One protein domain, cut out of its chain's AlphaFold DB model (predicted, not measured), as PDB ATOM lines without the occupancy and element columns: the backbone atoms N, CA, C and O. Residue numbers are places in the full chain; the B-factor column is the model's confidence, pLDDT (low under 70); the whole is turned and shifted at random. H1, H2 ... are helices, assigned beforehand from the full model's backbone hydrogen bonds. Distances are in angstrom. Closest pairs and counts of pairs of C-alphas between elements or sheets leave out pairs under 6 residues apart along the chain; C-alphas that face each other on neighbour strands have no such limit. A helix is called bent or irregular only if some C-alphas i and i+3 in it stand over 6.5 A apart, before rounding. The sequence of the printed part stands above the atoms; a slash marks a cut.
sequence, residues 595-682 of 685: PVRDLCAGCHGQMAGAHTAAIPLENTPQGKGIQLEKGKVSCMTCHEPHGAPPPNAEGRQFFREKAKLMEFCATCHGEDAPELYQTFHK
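AT A GLANCE: This is residues 595 to 682 of the 685 residues of an uncharacterized protein of Bdellovibrionales bacterium RIFOXYD1_FULL_55_31 (UniProt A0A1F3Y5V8). This is a rounded body with little regular structure, mostly loop: the small helix H2 lies between short H1 and the bent H3, whose arms make a V. The 88 printed residues have three named helices, H1, H2, H3, and no named strand; the class is all helix, with 33 residues in named elements. It is compact, radius of gyration of the C-alphas 13.0 A, spanning 32 by 29 by 24 A.

HOW THE PARTS SIT: H1, residues 596 to 601, and H2, residues 635 to 638, only just touch, with 3 pairs of C-alphas within 8 A, the closest Arg 597 and Cys 635 at 6.5 A. H3, residues 658 to 680, one helix by its hydrogen bonds, is bent: C-alphas 668 and 671 are 9.5 A apart. Its arms are H3a, 658 to 668, and H3b, 671 to 680, irregular with C-alphas 671 and 674 7.1 A apart. H2 is close to H3a but not clearly touching, closest C-alphas Cys 638 and Leu 661, 6.8 A. H3a and H3b touch, closest C-alphas Ala 666 and Ala 673 at 5.1 A, a steep tilt of 62 degrees, opposite ways. H1 is apart from both arms, and H2 from H3b. Every O i to N i+4 pair is within hydrogen-bond range in H1, 6 of 7 in H3a and 5 of 6 in H3b; H2 is too short for one.

IN THESE COORDINATES: H1 begins at C-alpha 596 (40.714, -48.253, -28.857) and is 8.4 A long; H2 is 5.9 A. H3a is 15.9 A and H3b 15.5 A, ending at C-alpha 680 (33.008, -32.679, -37.039).

THE WHOLE: The C-alphas farthest apart, Gly 602 and Glu 671, are 33.9 A apart. The printed part has no cut; both links are long, 33 and 19 residues. Confidence is under 70 in 28 residues, among them 607 to 616 and 643 to 654.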
ATOM      1  N   PRO A 595      43.485 -52.102 -29.422       79.44
ATOM      2  CA  PRO A 595      43.580 -50.666 -29.661       79.44
ATOM      3  C   PRO A 595      42.191 -50.028 -29.691       79.44
ATOM      4  O   PRO A 595      41.266 -50.579 -30.290       79.44
ATOM      5  N   VAL A 596      42.041 -48.860 -29.068       78.25
ATOM      6  CA  VAL A 596      40.714 -48.253 -28.857       78.25
ATOM      7  C   VAL A 596      40.018 -47.971 -30.181       78.25
ATOM      8  O   VAL A 596      38.821 -48.200 -30.312       78.25
ATOM      9  N   ARG A 597      40.784 -47.565 -31.198       77.44
ATOM     10  CA  ARG A 597      40.279 -47.380 -32.560       77.44
ATOM     11  C   ARG A 597      39.579 -48.631 -33.088       77.44
ATOM     12  O   ARG A 597      38.488 -48.521 -33.632       77.44
ATOM     13  N   ASP A 598      40.203 -49.795 -32.940       79.69
ATOM     14  CA  ASP A 598      39.681 -51.044 -33.494       79.69
ATOM     15  C   ASP A 598      38.461 -51.524 -32.689       79.69
ATOM     16  O   ASP A 598      37.516 -52.058 -33.265       79.69
ATOM     17  N   LEU A 599      38.440 -51.258 -31.376       82.25
ATOM     18  CA  LEU A 599      37.269 -51.495 -30.531       82.25
ATOM     19  C   LEU A 599      36.075 -50.636 -30.978       82.25
ATOM     20  O   LEU A 599      34.997 -51.165 -31.236       82.25
ATOM     21  N   CYS A 600      36.273 -49.323 -31.118       80.12
ATOM     22  CA  CYS A 600      35.219 -48.403 -31.542       80.12
ATOM     23  C   CYS A 600      34.760 -48.695 -32.974       80.12
ATOM     24  O   CYS A 600      33.561 -48.713 -33.236       80.12
ATOM     25  N   ALA A 601      35.688 -48.968 -33.896       82.00
ATOM     26  CA  ALA A 601      35.380 -49.283 -35.290       82.00
ATOM     27  C   ALA A 601      34.563 -50.576 -35.447       82.00
ATOM     28  O   ALA A 601      33.831 -50.702 -36.426       82.00
ATOM     29  N   GLY A 602      34.638 -51.498 -34.479       81.62
ATOM     30  CA  GLY A 602      33.821 -52.712 -34.452       81.62
ATOM     31  C   GLY A 602      32.311 -52.442 -34.446       81.62
ATOM     32  O   GLY A 602      31.558 -53.217 -35.028       81.62
ATOM     33  N   CYS A 603      31.877 -51.323 -33.858       80.44
ATOM     34  CA  CYS A 603      30.474 -50.885 -33.855       80.44
ATOM     35  C   CYS A 603      30.251 -49.604 -34.682       80.44
ATOM     36  O   CYS A 603      29.177 -49.402 -35.241       80.44
ATOM     37  N   HIS A 604      31.275 -48.754 -34.810       78.25
ATOM     38  CA  HIS A 604      31.244 -47.462 -35.502       78.25
ATOM     39  C   HIS A 604      32.114 -47.464 -36.768       78.25
ATOM     40  O   HIS A 604      32.993 -46.619 -36.939       78.25
ATOM     41  N   GLY A 605      31.872 -48.408 -37.682       71.12
ATOM     42  CA  GLY A 605      32.698 -48.598 -38.886       71.12
ATOM     43  C   GLY A 605      32.827 -47.361 -39.789       71.12
ATOM     44  O   GLY A 605      33.858 -47.169 -40.426       71.12
ATOM     45  N   GLN A 606      31.829 -46.471 -39.789       70.25
ATOM     46  CA  GLN A 606      31.847 -45.214 -40.554       70.25
ATOM     47  C   GLN A 606      32.740 -44.122 -39.931       70.25
ATOM     48  O   GLN A 606      33.072 -43.148 -40.598       70.25
ATOM     49  N   MET A 607      33.147 -44.278 -38.667       65.31
ATOM     50  CA  MET A 607      33.933 -43.288 -37.916       65.31
ATOM     51  C   MET A 607      35.421 -43.651 -37.809       65.31
ATOM     52  O   MET A 607      36.203 -42.876 -37.259       65.31
ATOM     53  N   ALA A 608      35.844 -44.794 -38.364       58.78
ATOM     54  CA  ALA A 608      37.216 -45.307 -38.261       58.78
ATOM     55  C   ALA A 608      38.300 -44.374 -38.853       58.78
ATOM     56  O   ALA A 608      39.482 -44.553 -38.560       58.78
ATOM     57  N   GLY A 609      37.901 -43.372 -39.650       57.84
ATOM     58  CA  GLY A 609      38.770 -42.354 -40.252       57.84
ATOM     59  C   GLY A 609      38.348 -40.901 -39.987       57.84
ATOM     60  O   GLY A 609      38.783 -40.018 -40.719       57.84
ATOM     61  N   ALA A 610      37.503 -40.632 -38.981       58.25
ATOM     62  CA  ALA A 610      36.903 -39.306 -38.760       58.25
ATOM     63  C   ALA A 610      37.902 -38.193 -38.371       58.25
ATOM     64  O   ALA A 610      37.563 -37.020 -38.399       58.25
ATOM     65  N   HIS A 611      39.142 -38.540 -38.046       63.97
ATOM     66  CA  HIS A 611      40.276 -37.621 -38.011       63.97
ATOM     67  C   HIS A 611      41.442 -38.359 -38.679       63.97
ATOM     68  O   HIS A 611      41.579 -39.566 -38.465       63.97
ATOM     69  N   THR A 612      42.300 -37.687 -39.455       57.53
ATOM     70  CA  THR A 612      43.440 -38.274 -40.210       57.53
ATOM     71  C   THR A 612      44.590 -38.770 -39.307       57.53
ATOM     72  O   THR A 612      45.766 -38.727 -39.652       57.53
ATOM     73  N   ALA A 613      44.240 -39.225 -38.103       54.31
ATOM     74  CA  ALA A 613      45.049 -39.455 -36.926       54.31
ATOM     75  C   ALA A 613      46.304 -40.297 -37.177       54.31
ATOM     76  O   ALA A 613      46.295 -41.525 -37.106       54.31
ATOM     77  N   ALA A 614      47.420 -39.593 -37.351       55.00
ATOM     78  CA  ALA A 614      48.718 -40.034 -36.868       55.00
ATOM     79  C   ALA A 614      49.687 -38.860 -36.649       55.00
ATOM     80  O   ALA A 614      50.876 -39.030 -36.898       55.00
ATOM     81  N   ILE A 615      49.221 -37.688 -36.190       64.31
ATOM     82  CA  ILE A 615      50.134 -36.585 -35.839       64.31
ATOM     83  C   ILE A 615      50.845 -36.956 -34.523       64.31
ATOM     84  O   ILE A 615      50.157 -37.132 -33.510       64.31
ATOM     85  N   PRO A 616      52.179 -37.137 -34.514       67.69
ATOM     86  CA  PRO A 616      52.927 -37.416 -33.295       67.69
ATOM     87  C   PRO A 616      53.070 -36.133 -32.461       67.69
ATOM     88  O   PRO A 616      53.604 -35.134 -32.935       67.69
ATOM     89  N   LEU A 617      52.589 -36.165 -31.217       73.19
ATOM     90  CA  LEU A 617      52.627 -35.051 -30.259       73.19
ATOM     91  C   LEU A 617      53.339 -35.421 -28.943       73.19
ATOM     92  O   LEU A 617      53.408 -34.605 -28.032       73.19
ATOM     93  N   GLU A 618      53.896 -36.633 -28.833       69.19
ATOM     94  CA  GLU A 618      54.537 -37.167 -27.613       69.19
ATOM     95  C   GLU A 618      55.594 -36.260 -26.977       69.19
ATOM     96  O   GLU A 618      55.756 -36.284 -25.760       69.19
ATOM     97  N   ASN A 619      56.277 -35.446 -27.781       71.12
ATOM     98  CA  ASN A 619      57.369 -34.582 -27.336       71.12
ATOM     99  C   ASN A 619      57.101 -33.095 -27.605       71.12
ATOM    100  O   ASN A 619      58.027 -32.286 -27.577       71.12
ATOM    101  N   THR A 620      55.854 -32.722 -27.898       73.12
ATOM    102  CA  THR A 620      55.497 -31.329 -28.169       73.12
ATOM    103  C   THR A 620      54.878 -30.676 -26.929       73.12
ATOM    104  O   THR A 620      54.212 -31.353 -26.138       73.12
ATOM    105  N   PRO A 621      55.047 -29.353 -26.737       72.25
ATOM    106  CA  PRO A 621      54.318 -28.610 -25.708       72.25
ATOM    107  C   PRO A 621      52.800 -28.838 -25.774       72.25
ATOM    108  O   PRO A 621      52.149 -28.922 -24.738       72.25
ATOM    109  N   GLN A 622      52.263 -29.010 -26.985       73.44
ATOM    110  CA  GLN A 622      50.850 -29.249 -27.282       73.44
ATOM    111  C   GLN A 622      50.363 -30.639 -26.837       73.44
ATOM    112  O   GLN A 622      49.182 -30.813 -26.548       73.44
ATOM    113  N   GLY A 623      51.248 -31.638 -26.768       68.88
ATOM    114  CA  GLY A 623      50.915 -32.972 -26.261       68.88
ATOM    115  C   GLY A 623      50.923 -33.075 -24.734       68.88
ATOM    116  O   GLY A 623      50.418 -34.051 -24.173       68.88
ATOM    117  N   LYS A 624      51.483 -32.083 -24.029       71.00
ATOM    118  CA  LYS A 624      51.631 -32.112 -22.572       71.00
ATOM    119  C   LYS A 624      50.276 -31.912 -21.886       71.00
ATOM    120  O   LYS A 624      49.648 -30.872 -22.024       71.00
ATOM    121  N   GLY A 625      49.839 -32.903 -21.106       69.75
ATOM    122  CA  GLY A 625      48.545 -32.870 -20.402       69.75
ATOM    123  C   GLY A 625      47.355 -33.368 -21.231       69.75
ATOM    124  O   GLY A 625      46.228 -33.363 -20.741       69.75
ATOM    125  N   ILE A 626      47.605 -33.846 -22.454       74.94
ATOM    126  CA  ILE A 626      46.601 -34.419 -23.350       74.94
ATOM    127  C   ILE A 626      46.724 -35.943 -23.362       74.94
ATOM    128  O   ILE A 626      47.820 -36.505 -23.351       74.94
ATOM    129  N   GLN A 627      45.586 -36.639 -23.387       76.19
ATOM    130  CA  GLN A 627      45.575 -38.095 -23.470       76.19
ATOM    131  C   GLN A 627      45.876 -38.543 -24.906       76.19
ATOM    132  O   GLN A 627      45.024 -38.451 -25.787       76.19
ATOM    133  N   LEU A 628      47.096 -39.030 -25.128       76.62
ATOM    134  CA  LEU A 628      47.573 -39.564 -26.406       76.62
ATOM    135  C   LEU A 628      47.732 -41.086 -26.322       76.62
ATOM    136  O   LEU A 628      48.113 -41.628 -25.284       76.62
ATOM    137  N   GLU A 629      47.502 -41.788 -27.428       73.75
ATOM    138  CA  GLU A 629      47.734 -43.231 -27.531       73.75
ATOM    139  C   GLU A 629      49.002 -43.472 -28.357       73.75
ATOM    140  O   GLU A 629      49.054 -43.135 -29.538       73.75
ATOM    141  N   LYS A 630      50.057 -44.013 -27.726       74.69
ATOM    142  CA  LYS A 630      51.395 -44.174 -28.342       74.69
ATOM    143  C   LYS A 630      51.903 -42.879 -29.003       74.69
ATOM    144  O   LYS A 630      52.374 -42.900 -30.138       74.69
ATOM    145  N   GLY A 631      51.713 -41.751 -28.316       74.50
ATOM    146  CA  GLY A 631      52.192 -40.443 -28.762       74.50
ATOM    147  C   GLY A 631      51.369 -39.763 -29.853       74.50
ATOM    148  O   GLY A 631      51.772 -38.704 -30.328       74.50
ATOM    149  N   LYS A 632      50.226 -40.332 -30.255       76.88
ATOM    150  CA  LYS A 632      49.365 -39.803 -31.320       76.88
ATOM    151  C   LYS A 632      47.975 -39.459 -30.800       76.88
ATOM    152  O   LYS A 632      47.496 -40.050 -29.830       76.88
ATOM    153  N   VAL A 633      47.324 -38.522 -31.487       77.69
ATOM    154  CA  VAL A 633      45.892 -38.244 -31.303       77.69
ATOM    155  C   VAL A 633      45.098 -39.522 -31.578       77.69
ATOM    156  O   VAL A 633      45.319 -40.177 -32.596       77.69
ATOM    157  N   SER A 634      44.184 -39.881 -30.678       77.81
ATOM    158  CA  SER A 634      43.281 -41.026 -30.820       77.81
ATOM    159  C   SER A 634      41.859 -40.664 -30.391       77.81
ATOM    160  O   SER A 634      41.598 -39.554 -29.932       77.81
ATOM    161  N   CYS A 635      40.914 -41.599 -30.516       78.31
ATOM    162  CA  CYS A 635      39.532 -41.382 -30.084       78.31
ATOM    163  C   CYS A 635      39.459 -40.924 -28.613       78.31
ATOM    164  O   CYS A 635      38.678 -40.034 -28.287       78.31
ATOM    165  N   MET A 636      40.318 -41.464 -27.737       79.00
ATOM    166  CA  MET A 636      40.357 -41.104 -26.309       79.00
ATOM    167  C   MET A 636      40.952 -39.722 -26.021       79.00
ATOM    168  O   MET A 636      40.829 -39.224 -24.901       79.00
ATOM    169  N   THR A 637      41.597 -39.094 -27.006       79.62
ATOM    170  CA  THR A 637      42.063 -37.709 -26.882       79.62
ATOM    171  C   THR A 637      40.880 -36.764 -26.697       79.62
ATOM    172  O   THR A 637      40.952 -35.835 -25.894       79.62
ATOM    173  N   CYS A 638      39.763 -37.051 -27.374       77.88
ATOM    174  CA  CYS A 638      38.551 -36.235 -27.333       77.88
ATOM    175  C   CYS A 638      37.423 -36.867 -26.506       77.88
ATOM    176  O   CYS A 638      36.653 -36.158 -25.848       77.88
ATOM    177  N   HIS A 639      37.332 -38.196 -26.523       78.25
ATOM    178  CA  HIS A 639      36.262 -38.951 -25.884       78.25
ATOM    179  C   HIS A 639      36.697 -39.567 -24.554       78.25
ATOM    180  O   HIS A 639      37.829 -40.013 -24.392       78.25
ATOM    181  N   GLU A 640      35.768 -39.622 -23.603       77.69
ATOM    182  CA  GLU A 640      35.926 -40.352 -22.350       77.69
ATOM    183  C   GLU A 640      34.876 -41.471 -22.287       77.69
ATOM    184  O   GLU A 640      33.722 -41.204 -21.929       77.69
ATOM    185  N   PRO A 641      35.239 -42.716 -22.653       75.12
ATOM    186  CA  PRO A 641      34.278 -43.803 -22.797       75.12
ATOM    187  C   PRO A 641      33.623 -44.242 -21.488       75.12
ATOM    188  O   PRO A 641      32.489 -44.720 -21.508       75.12
ATOM    189  N   HIS A 642      34.277 -44.018 -20.345       77.81
ATOM    190  CA  HIS A 642      33.665 -44.288 -19.045       77.81
ATOM    191  C   HIS A 642      32.822 -43.111 -18.526       77.81
ATOM    192  O   HIS A 642      32.014 -43.274 -17.618       77.81
ATOM    193  N   GLY A 643      32.967 -41.931 -19.132       66.88
ATOM    194  CA  GLY A 643      32.449 -40.665 -18.625       66.88
ATOM    195  C   GLY A 643      33.276 -40.097 -17.462       66.88
ATOM    196  O   GLY A 643      33.847 -40.828 -16.657       66.88
ATOM    197  N   ALA A 644      33.317 -38.768 -17.362       56.12
ATOM    198  CA  ALA A 644      33.733 -38.058 -16.155       56.12
ATOM    199  C   ALA A 644      32.479 -37.465 -15.485       56.12
ATOM    200  O   ALA A 644      31.616 -36.946 -16.198       56.12
ATOM    201  N   PRO A 645      32.330 -37.536 -14.152       51.22
ATOM    202  CA  PRO A 645      31.345 -36.737 -13.435       51.22
ATOM    203  C   PRO A 645      31.860 -35.295 -13.253       51.22
ATOM    204  O   PRO A 645      33.007 -35.135 -12.831       51.22
ATOM    205  N   PRO A 646      31.042 -34.247 -13.471       49.53
ATOM    206  CA  PRO A 646      29.736 -34.235 -14.138       49.53
ATOM    207  C   PRO A 646      29.893 -34.311 -15.673       49.53
ATOM    208  O   PRO A 646      31.000 -34.097 -16.174       49.53
ATOM    209  N   PRO A 647      28.813 -34.569 -16.451       50.28
ATOM    210  CA  PRO A 647      28.840 -34.291 -17.889       50.28
ATOM    211  C   PRO A 647      29.405 -32.885 -18.115       50.28
ATOM    212  O   PRO A 647      29.167 -31.989 -17.300       50.28
ATOM    213  N   ASN A 648      30.162 -32.685 -19.199       50.28
ATOM    214  CA  ASN A 648      30.633 -31.342 -19.527       50.28
ATOM    215  C   ASN A 648      29.433 -30.369 -19.561       50.28
ATOM    216  O   ASN A 648      28.294 -30.803 -19.749       50.28
ATOM    217  N   ALA A 649      29.678 -29.073 -19.340       43.91
ATOM    218  CA  ALA A 649      28.662 -28.041 -19.069       43.91
ATOM    219  C   ALA A 649      27.495 -27.930 -20.086       43.91
ATOM    220  O   ALA A 649      26.565 -27.159 -19.885       43.91
ATOM    221  N   GLU A 650      27.522 -28.711 -21.165       51.56
ATOM    222  CA  GLU A 650      26.575 -28.743 -22.278       51.56
ATOM    223  C   GLU A 650      25.729 -30.032 -22.322       51.56
ATOM    224  O   GLU A 650      25.034 -30.285 -23.305       51.56
ATOM    225  N   GLY A 651      25.818 -30.895 -21.302       53.00
ATOM    226  CA  GLY A 651      25.050 -32.143 -21.232       53.00
ATOM    227  C   GLY A 651      25.504 -33.219 -22.225       53.00
ATOM    228  O   GLY A 651      24.787 -34.200 -22.440       53.00
ATOM    229  N   ARG A 652      26.689 -33.073 -22.839       56.88
ATOM    230  CA  ARG A 652      27.226 -34.068 -23.775       56.88
ATOM    231  C   ARG A 652      27.932 -35.180 -23.010       56.88
ATOM    232  O   ARG A 652      29.098 -35.072 -22.635       56.88
ATOM    233  N   GLN A 653      27.204 -36.272 -22.797       57.91
ATOM    234  CA  GLN A 653      27.769 -37.544 -22.351       57.91
ATOM    235  C   GLN A 653      28.881 -37.953 -23.336       57.91
ATOM    236  O   GLN A 653      28.705 -37.753 -24.536       57.91
ATOM    237  N   PHE A 654      30.001 -38.502 -22.839       68.62
ATOM    238  CA  PHE A 654      31.117 -39.078 -23.624       68.62
ATOM    239  C   PHE A 654      32.230 -38.124 -24.118       68.62
ATOM    240  O   PHE A 654      33.273 -38.606 -24.555       68.62
ATOM    241  N   PHE A 655      32.088 -36.796 -24.019       70.00
ATOM    242  CA  PHE A 655      33.168 -35.856 -24.374       70.00
ATOM    243  C   PHE A 655      33.952 -35.381 -23.157       70.00
ATOM    244  O   PHE A 655      33.382 -35.132 -22.093       70.00
ATOM    245  N   ARG A 656      35.255 -35.160 -23.350       73.38
ATOM    246  CA  ARG A 656      36.062 -34.395 -22.396       73.38
ATOM    247  C   ARG A 656      35.587 -32.939 -22.332       73.38
ATOM    248  O   ARG A 656      34.729 -32.494 -23.099       73.38
ATOM    249  N   GLU A 657      36.100 -32.204 -21.354       73.19
ATOM    250  CA  GLU A 657      35.727 -30.811 -21.120       73.19
ATOM    251  C   GLU A 657      35.954 -29.961 -22.380       73.19
ATOM    252  O   GLU A 657      37.073 -29.883 -22.890       73.19
ATOM    253  N   LYS A 658      34.891 -29.322 -22.888       73.06
ATOM    254  CA  LYS A 658      34.947 -28.580 -24.154       73.06
ATOM    255  C   LYS A 658      36.008 -27.485 -24.134       73.06
ATOM    256  O   LYS A 658      36.713 -27.357 -25.120       73.06
ATOM    257  N   ALA A 659      36.146 -26.736 -23.038       74.50
ATOM    258  CA  ALA A 659      37.140 -25.666 -22.936       74.50
ATOM    259  C   ALA A 659      38.565 -26.182 -23.210       74.50
ATOM    260  O   ALA A 659      39.264 -25.638 -24.059       74.50
ATOM    261  N   LYS A 660      38.937 -27.308 -22.589       75.12
ATOM    262  CA  LYS A 660      40.240 -27.961 -22.786       75.12
ATOM    263  C   LYS A 660      40.400 -28.566 -24.179       75.12
ATOM    264  O   LYS A 660      41.482 -28.516 -24.751       75.12
ATOM    265  N   LEU A 661      39.330 -29.136 -24.737       75.19
ATOM    266  CA  LEU A 661      39.354 -29.638 -26.114       75.19
ATOM    267  C   LEU A 661      39.536 -28.507 -27.122       75.19
ATOM    268  O   LEU A 661      40.307 -28.664 -28.056       75.19
ATOM    269  N   MET A 662      38.865 -27.375 -26.924       77.69
ATOM    270  CA  MET A 662      38.986 -26.208 -27.795       77.69
ATOM    271  C   MET A 662      40.385 -25.599 -27.735       77.69
ATOM    272  O   MET A 662      40.947 -25.304 -28.786       77.69
ATOM    273  N   GLU A 663      40.959 -25.479 -26.536       78.88
ATOM    274  CA  GLU A 663      42.354 -25.068 -26.346       78.88
ATOM    275  C   GLU A 663      43.305 -25.998 -27.110       78.88
ATOM    276  O   GLU A 663      44.133 -25.535 -27.890       78.88
ATOM    277  N   PHE A 664      43.119 -27.316 -26.980       79.25
ATOM    278  CA  PHE A 664      43.904 -28.310 -27.706       79.25
ATOM    279  C   PHE A 664      43.727 -28.222 -29.231       79.25
ATOM    280  O   PHE A 664      44.719 -28.177 -29.956       79.25
ATOM    281  N   CYS A 665      42.494 -28.157 -29.742       79.19
ATOM    282  CA  CYS A 665      42.220 -28.043 -31.175       79.19
ATOM    283  C   CYS A 665      42.857 -26.782 -31.778       79.19
ATOM    284  O   CYS A 665      43.430 -26.848 -32.867       79.19
ATOM    285  N   ALA A 666      42.809 -25.656 -31.057       82.62
ATOM    286  CA  ALA A 666      43.409 -24.393 -31.485       82.62
ATOM    287  C   ALA A 666      44.935 -24.481 -31.636       82.62
ATOM    288  O   ALA A 666      45.502 -23.773 -32.464       82.62
ATOM    289  N   THR A 667      45.610 -25.393 -30.923       78.94
ATOM    290  CA  THR A 667      47.067 -25.563 -31.068       78.94
ATOM    291  C   THR A 667      47.511 -26.044 -32.452       78.94
ATOM    292  O   THR A 667      48.643 -25.773 -32.847       78.94
ATOM    293  N   CYS A 668      46.633 -26.730 -33.191       78.50
ATOM    294  CA  CYS A 668      46.911 -27.234 -34.540       78.50
ATOM    295  C   CYS A 668      46.103 -26.512 -35.624       78.50
ATOM    296  O   CYS A 668      46.557 -26.428 -36.761       78.50
ATOM    297  N   HIS A 669      44.909 -26.016 -35.286       81.88
ATOM    298  CA  HIS A 669      43.965 -25.431 -36.242       81.88
ATOM    299  C   HIS A 669      43.770 -23.917 -36.081       81.88
ATOM    300  O   HIS A 669      43.008 -23.329 -36.839       81.88
ATOM    301  N   GLY A 670      44.434 -23.277 -35.114       84.31
ATOM    302  CA  GLY A 670      44.342 -21.832 -34.906       84.31
ATOM    303  C   GLY A 670      42.899 -21.355 -34.717       84.31
ATOM    304  O   GLY A 670      42.132 -21.952 -33.958       84.31
ATOM    305  N   GLU A 671      42.535 -20.286 -35.424       84.88
ATOM    306  CA  GLU A 671      41.205 -19.666 -35.364       84.88
ATOM    307  C   GLU A 671      40.091 -20.538 -35.969       84.88
ATOM    308  O   GLU A 671      38.932 -20.367 -35.600       84.88
ATOM    309  N   ASP A 672      40.429 -21.533 -36.799       83.56
ATOM    310  CA  ASP A 672      39.458 -22.429 -37.446       83.56
ATOM    311  C   ASP A 672      38.951 -23.536 -36.503       83.56
ATOM    312  O   ASP A 672      37.982 -24.245 -36.798       83.56
ATOM    313  N   ALA A 673      39.590 -23.709 -35.339       81.69
ATOM    314  CA  ALA A 673      39.259 -24.765 -34.387       81.69
ATOM    315  C   ALA A 673      37.768 -24.804 -33.977       81.69
ATOM    316  O   ALA A 673      37.212 -25.906 -33.930       81.69
ATOM    317  N   PRO A 674      37.077 -23.677 -33.692       79.81
ATOM    318  CA  PRO A 674      35.654 -23.680 -33.343       79.81
ATOM    319  C   PRO A 674      34.749 -24.149 -34.483       79.81
ATOM    320  O   PRO A 674      33.803 -24.900 -34.234       79.81
ATOM    321  N   GLU A 675      35.037 -23.748 -35.720       81.25
ATOM    322  CA  GLU A 675      34.248 -24.126 -36.893       81.25
ATOM    323  C   GLU A 675      34.438 -25.606 -37.238       81.25
ATOM    324  O   GLU A 675      33.459 -26.334 -37.448       81.25
ATOM    325  N   LEU A 676      35.684 -26.086 -37.213       75.56
ATOM    326  CA  LEU A 676      36.003 -27.499 -37.407       75.56
ATOM    327  C   LEU A 676      35.362 -28.349 -36.312       75.56
ATOM    328  O   LEU A 676      34.696 -29.338 -36.614       75.56
ATOM    329  N   TYR A 677      35.470 -27.936 -35.047       75.56
ATOM    330  CA  TYR A 677      34.827 -28.631 -33.938       75.56
ATOM    331  C   TYR A 677      33.313 -28.744 -34.137       75.56
ATOM    332  O   TYR A 677      32.743 -29.812 -33.917       75.56
ATOM    333  N   GLN A 678      32.642 -27.678 -34.572       74.81
ATOM    334  CA  GLN A 678      31.211 -27.744 -34.866       74.81
ATOM    335  C   GLN A 678      30.918 -28.659 -36.052       74.81
ATOM    336  O   GLN A 678      29.985 -29.451 -35.982       74.81
ATOM    337  N   THR A 679      31.716 -28.594 -37.115       73.38
ATOM    338  CA  THR A 679      31.509 -29.374 -38.341       73.38
ATOM    339  C   THR A 679      31.707 -30.872 -38.120       73.38
ATOM    340  O   THR A 679      30.848 -31.654 -38.520       73.38
ATOM    341  N   PHE A 680      32.757 -31.277 -37.399       67.19
ATOM    342  CA  PHE A 680      33.008 -32.679 -37.039       67.19
ATOM    343  C   PHE A 680      31.954 -33.264 -36.088       67.19
ATOM    344  O   PHE A 680      31.773 -34.477 -36.044       67.19
ATOM    345  N   HIS A 681      31.244 -32.415 -35.339       66.38
ATOM    346  CA  HIS A 681      30.230 -32.833 -34.366       66.38
ATOM    347  C   HIS A 681      28.808 -32.384 -34.735       66.38
ATOM    348  O   HIS A 681      27.910 -32.436 -33.885       66.38
ATOM    349  N   LYS A 682      28.573 -31.954 -35.984       63.44
ATOM    350  CA  LYS A 682      27.227 -31.672 -36.497       63.44
ATOM    351  C   LYS A 682      26.426 -32.969 -36.423       63.44
ATOM    352  O   LYS A 682      26.734 -33.940 -37.106       63.44
TER     353      LYS A 682